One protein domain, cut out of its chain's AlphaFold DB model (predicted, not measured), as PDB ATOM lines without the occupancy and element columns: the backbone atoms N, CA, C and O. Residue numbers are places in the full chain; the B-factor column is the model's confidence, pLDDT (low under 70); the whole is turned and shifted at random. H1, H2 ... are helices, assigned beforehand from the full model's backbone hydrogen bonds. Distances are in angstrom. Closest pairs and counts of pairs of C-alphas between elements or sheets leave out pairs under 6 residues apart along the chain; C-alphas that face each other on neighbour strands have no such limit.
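What this domain is: This is residues 222 to 265 of the 266 residues of an uncharacterized protein of Phycisphaeraceae bacterium (UniProt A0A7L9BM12). Two helices, H1 and H2, run side by side in opposite ways, with a modest gap between them, and a long winding loop, residues 232 to 251, joins the end of H1 to the start of H2. The printed part has 44 residues with two named helices, H1 then H2, and no named strand; the class is all helix. It is compact, with a radius of gyration of the C-alphas of 9.6 A, and rounded, spanning 25 by 24 by 16 A.

Where its parts are: H1 is residues 222 to 231, 13.9 A long from first to last C-alpha, beginning at C-alpha 222 (-100.947, 65.392, 4.984). H2 is residues 252 to 264, 18.6 A long, from C-alpha 252 (-110.035, 69.512, 22.000) to C-alpha 264 (-114.684, 57.831, 8.250).

How they stand to each other: H1 and H2 are close but not clearly touching; their closest C-alphas, of Phe 231 and Leu 255, are 7.7 A apart. They run opposite ways at a shallow tilt of 9 degrees. In H1 and H2 every O i to N i+4 pair is within hydrogen-bond range.

The domain as a whole: The two C-alphas farthest apart, of Ala 235 and Leu 264, are 25.3 A apart. The link from H1 to H2, 20 residues, is long. The printed part has no cut, and no printed residue is under 70 in pLDDT.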
ATOM      1  N   PHE A 222    -101.275  63.977   5.130       96.62
ATOM      2  CA  PHE A 222    -100.947  65.392   4.984       96.62
ATOM      3  C   PHE A 222    -102.087  66.310   5.433       96.62
ATOM      4  O   PHE A 222    -101.800  67.427   5.874       96.62
ATOM      5  N   ASP A 223    -103.341  65.855   5.411       95.81
ATOM      6  CA  ASP A 223    -104.463  66.594   5.999       95.81
ATOM      7  C   ASP A 223    -104.385  66.618   7.515       95.81
ATOM      8  O   ASP A 223    -104.501  67.679   8.125       95.81
ATOM      9  N   LEU A 224    -104.110  65.461   8.125       97.00
ATOM     10  CA  LEU A 224    -103.928  65.356   9.569       97.00
ATOM     11  C   LEU A 224    -102.739  66.201  10.045       97.00
ATOM     12  O   LEU A 224    -102.860  66.913  11.040       97.00
ATOM     13  N   ASP A 225    -101.605  66.152   9.341       97.81
ATOM     14  CA  ASP A 225    -100.426  66.971   9.660       97.81
ATOM     15  C   ASP A 225    -100.731  68.473   9.525       97.81
ATOM     16  O   ASP A 225    -100.399  69.265  10.411       97.81
ATOM     17  N   SER A 226    -101.443  68.865   8.463       97.00
ATOM     18  CA  SER A 226    -101.854  70.257   8.240       97.00
ATOM     19  C   SER A 226    -102.839  70.746   9.304       97.00
ATOM     20  O   SER A 226    -102.693  71.865   9.809       97.00
ATOM     21  N   PHE A 227    -103.813  69.912   9.679       97.12
ATOM     22  CA  PHE A 227    -104.768  70.208  10.742       97.12
ATOM     23  C   PHE A 227    -104.062  70.353  12.086       97.12
ATOM     24  O   PHE A 227    -104.222  71.382  12.735       97.12
ATOM     25  N   LEU A 228    -103.226  69.386  12.486       98.12
ATOM     26  CA  LEU A 228    -102.492  69.440  13.754       98.12
ATOM     27  C   LEU A 228    -101.559  70.654  13.820       98.12
ATOM     28  O   LEU A 228    -101.520  71.340  14.840       98.12
ATOM     29  N   GLY A 229    -100.872  70.977  12.722       97.75
ATOM     30  CA  GLY A 229    -100.050  72.180  12.634       97.75
ATOM     31  C   GLY A 229    -100.857  73.462  12.868       97.75
ATOM     32  O   GLY A 229    -100.422  74.329  13.625       97.75
ATOM     33  N   CYS A 230    -102.042  73.579  12.264       97.69
ATOM     34  CA  CYS A 230    -102.966  74.699  12.481       97.69
ATOM     35  C   CYS A 230    -103.536  74.706  13.917       97.69
ATOM     36  O   CYS A 230    -103.543  75.746  14.577       97.69
ATOM     37  N   PHE A 231    -103.934  73.541  14.432       97.62
ATOM     38  CA  PHE A 231    -104.491  73.325  15.771       97.62
ATOM     39  C   PHE A 231    -103.528  73.732  16.891       97.62
ATOM     40  O   PHE A 231    -103.918  74.374  17.865       97.62
ATOM     41  N   GLU A 232    -102.237  73.431  16.734       97.25
ATOM     42  CA  GLU A 232    -101.181  73.800  17.685       97.25
ATOM     43  C   GLU A 232    -100.761  75.286  17.590       97.25
ATOM     44  O   GLU A 232     -99.821  75.722  18.261       97.25
ATOM     45  N   GLY A 233    -101.468  76.088  16.786       94.06
ATOM     46  CA  GLY A 233    -101.237  77.526  16.618       94.06
ATOM     47  C   GLY A 233    -100.269  77.886  15.488       94.06
ATOM     48  O   GLY A 233     -99.766  79.013  15.443       94.06
ATOM     49  N   GLY A 234     -99.975  76.941  14.594       94.88
ATOM     50  CA  GLY A 234     -99.248  77.179  13.351       94.88
ATOM     51  C   GLY A 234    -100.098  77.873  12.282       94.88
ATOM     52  O   GLY A 234    -101.204  78.351  12.524       94.88
ATOM     53  N   ALA A 235     -99.546  77.971  11.070       93.94
ATOM     54  CA  ALA A 235    -100.257  78.561   9.942       93.94
ATOM     55  C   ALA A 235    -101.275  77.566   9.374       93.94
ATOM     56  O   ALA A 235    -100.918  76.438   9.046       93.94
ATOM     57  N   CYS A 236    -102.517  78.012   9.218       93.88
ATOM     58  CA  CYS A 236    -103.569  77.219   8.598       93.88
ATOM     59  C   CYS A 236    -103.503  77.339   7.063       93.88
ATOM     60  O   CYS A 236    -103.151  78.411   6.555       93.88
ATOM     61  N   PRO A 237    -103.807  76.270   6.304       88.31
ATOM     62  CA  PRO A 237    -103.830  76.318   4.846       88.31
ATOM     63  C   PRO A 237    -104.885  77.308   4.336       88.31
ATOM     64  O   PRO A 237    -106.048  77.261   4.731       88.31
ATOM     65  N   GLY A 238    -104.490  78.206   3.429       84.19
ATOM     66  CA  GLY A 238    -105.406  79.183   2.835       84.19
ATOM     67  C   GLY A 238    -106.098  80.071   3.875       84.19
ATOM     68  O   GLY A 238    -105.433  80.707   4.689       84.19
ATOM     69  N   ASP A 239    -107.431  80.114   3.818       79.81
ATOM     70  CA  ASP A 239    -108.294  80.858   4.748       79.81
ATOM     71  C   ASP A 239    -108.981  79.925   5.777       79.81
ATOM     72  O   ASP A 239    -110.010  80.288   6.354       79.81
ATOM     73  N   LEU A 240    -108.463  78.705   5.973       86.44
ATOM     74  CA  LEU A 240    -109.034  77.728   6.904       86.44
ATOM     75  C   LEU A 240    -108.682  78.039   8.364       86.44
ATOM     76  O   LEU A 240    -107.772  78.809   8.672       86.44
ATOM     77  N   THR A 241    -109.427  77.407   9.266       93.06
ATOM     78  CA  THR A 241    -109.267  77.494  10.719       93.06
ATOM     79  C   THR A 241    -109.297  76.092  11.321       93.06
ATOM     80  O   THR A 241    -109.953  75.208  10.776       93.06
ATOM     81  N   ALA A 242    -108.600  75.897  12.444       95.19
ATOM     82  CA  ALA A 242    -108.698  74.672  13.236       95.19
ATOM     83  C   ALA A 242    -109.994  74.598  14.063       95.19
ATOM     84  O   ALA A 242    -110.267  73.549  14.618       95.19
ATOM     85  N   ASP A 243    -110.783  75.678  14.128       94.69
ATOM     86  CA  ASP A 243    -112.141  75.708  14.700       94.69
ATOM     87  C   ASP A 243    -113.121  75.079  13.690       94.69
ATOM     88  O   ASP A 243    -113.810  75.776  12.935       94.69
ATOM     89  N   VAL A 244    -113.074  73.749  13.570       88.62
ATOM     90  CA  VAL A 244    -113.833  72.980  12.566       88.62
ATOM     91  C   VAL A 244    -115.272  72.732  13.002       88.62
ATOM     92  O   VAL A 244    -116.144  72.540  12.152       88.62
ATOM     93  N   ASN A 245    -115.549  72.775  14.309       84.06
ATOM     94  CA  ASN A 245    -116.916  72.703  14.823       84.06
ATOM     95  C   ASN A 245    -117.629  74.077  14.808       84.06
ATOM     96  O   ASN A 245    -118.855  74.133  14.962       84.06
ATOM     97  N   ALA A 246    -116.881  75.152  14.528       90.25
ATOM     98  CA  ALA A 246    -117.332  76.534  14.391       90.25
ATOM     99  C   ALA A 246    -117.991  77.106  15.659       90.25
ATOM    100  O   ALA A 246    -118.946  77.892  15.567       90.25
ATOM    101  N   ASP A 247    -117.505  76.719  16.839       87.56
ATOM    102  CA  ASP A 247    -117.990  77.229  18.125       87.56
ATOM    103  C   ASP A 247    -117.304  78.535  18.571       87.56
ATOM    104  O   ASP A 247    -117.756  79.196  19.518       87.56
ATOM    105  N   GLY A 248    -116.295  78.975  17.815       92.94
ATOM    106  CA  GLY A 248    -115.572  80.224  18.016       92.94
ATOM    107  C   GLY A 248    -114.282  80.075  18.818       92.94
ATOM    108  O   GLY A 248    -113.630  81.094  19.091       92.94
ATOM    109  N   PHE A 249    -113.906  78.855  19.201       93.88
ATOM    110  CA  PHE A 249    -112.658  78.543  19.883       93.88
ATOM    111  C   PHE A 249    -111.976  77.353  19.208       93.88
ATOM    112  O   PHE A 249    -112.632  76.500  18.648       93.88
ATOM    113  N   VAL A 250    -110.640  77.312  19.261       96.44
ATOM    114  CA  VAL A 250    -109.877  76.120  18.865       96.44
ATOM    115  C   VAL A 250    -109.572  75.334  20.134       96.44
ATOM    116  O   VAL A 250    -108.780  75.798  20.965       96.44
ATOM    117  N   ASP A 251    -110.206  74.178  20.312       96.38
ATOM    118  CA  ASP A 251    -110.010  73.319  21.477       96.38
ATOM    119  C   ASP A 251    -110.125  71.812  21.170       96.38
ATOM    120  O   ASP A 251    -110.221  71.370  20.033       96.38
ATOM    121  N   PHE A 252    -110.048  70.964  22.198       97.50
ATOM    122  CA  PHE A 252    -110.035  69.512  22.000       97.50
ATOM    123  C   PHE A 252    -111.271  68.966  21.254       97.50
ATOM    124  O   PHE A 252    -111.170  67.909  20.629       97.50
ATOM    125  N   PHE A 253    -112.414  69.657  21.288       96.81
ATOM    126  CA  PHE A 253    -113.601  69.246  20.542       96.81
ATOM    127  C   PHE A 253    -113.429  69.408  19.029       96.81
ATOM    128  O   PHE A 253    -114.033  68.645  18.280       96.81
ATOM    129  N   ASP A 254    -112.584  70.330  18.569       96.94
ATOM    130  CA  ASP A 254    -112.225  70.439  17.154       96.94
ATOM    131  C   ASP A 254    -111.367  69.274  16.686       96.94
ATOM    132  O   ASP A 254    -111.598  68.714  15.619       96.94
ATOM    133  N   LEU A 255    -110.391  68.875  17.506       97.44
ATOM    134  CA  LEU A 255    -109.553  67.718  17.212       97.44
ATOM    135  C   LEU A 255    -110.391  66.435  17.142       97.44
ATOM    136  O   LEU A 255    -110.208  65.641  16.224       97.44
ATOM    137  N   ASP A 256    -111.312  66.238  18.088       96.88
ATOM    138  CA  ASP A 256    -112.227  65.089  18.088       96.88
ATOM    139  C   ASP A 256    -113.144  65.096  16.854       96.88
ATOM    140  O   ASP A 256    -113.289  64.072  16.185       96.88
ATOM    141  N   ALA A 257    -113.701  66.261  16.496       91.94
ATOM    142  CA  ALA A 257    -114.539  66.413  15.308       91.94
ATOM    143  C   ALA A 257    -113.765  66.121  14.012       91.94
ATOM    144  O   ALA A 257    -114.246  65.364  13.171       91.94
ATOM    145  N   PHE A 258    -112.550  66.661  13.878       95.06
ATOM    146  CA  PHE A 258    -111.692  66.404  12.726       95.06
ATOM    147  C   PHE A 258    -111.324  64.923  12.613       95.06
ATOM    148  O   PHE A 258    -111.475  64.335  11.545       95.06
ATOM    149  N   LEU A 259    -110.883  64.289  13.707       96.00
ATOM    150  CA  LEU A 259    -110.506  62.872  13.698       96.00
ATOM    151  C   LEU A 259    -111.691  61.963  13.363       96.00
ATOM    152  O   LEU A 259    -111.517  60.994  12.626       96.00
ATOM    153  N   ALA A 260    -112.893  62.289  13.845       91.06
ATOM    154  CA  ALA A 260    -114.098  61.548  13.496       91.06
ATOM    155  C   ALA A 260    -114.379  61.582  11.984       91.06
ATOM    156  O   ALA A 260    -114.731  60.553  11.408       91.06
ATOM    157  N   GLU A 261    -114.202  62.731  11.326       88.19
ATOM    158  CA  GLU A 261    -114.337  62.831   9.865       88.19
ATOM    159  C   GLU A 261    -113.175  62.148   9.128       88.19
ATOM    160  O   GLU A 261    -113.396  61.431   8.151       88.19
ATOM    161  N   PHE A 262    -111.949  62.310   9.626       93.25
ATOM    162  CA  PHE A 262    -110.740  61.721   9.057       93.25
ATOM    163  C   PHE A 262    -110.789  60.187   9.023       93.25
ATOM    164  O   PHE A 262    -110.433  59.570   8.020       93.25
ATOM    165  N   GLU A 263    -111.267  59.556  10.100       92.44
ATOM    166  CA  GLU A 263    -111.381  58.096  10.201       92.44
ATOM    167  C   GLU A 263    -112.505  57.510   9.338       92.44
ATOM    168  O   GLU A 263    -112.402  56.363   8.893       92.44
ATOM    169  N   LEU A 264    -113.578  58.269   9.103       86.31
ATOM    170  CA  LEU A 264    -114.684  57.831   8.250       86.31
ATOM    171  C   LEU A 264    -114.312  57.860   6.766       86.31
ATOM    172  O   LEU A 264    -114.856  57.068   5.990       86.31
ATOM    173  N   GLY A 265    -113.389  58.749   6.386       77.12
ATOM    174  CA  GLY A 265    -113.215  59.152   4.998       77.12
ATOM    175  C   GLY A 265    -114.455  59.896   4.491       77.12
ATOM    176  O   GLY A 265    -115.563  59.737   5.007       77.12
TER     177      GLY A 265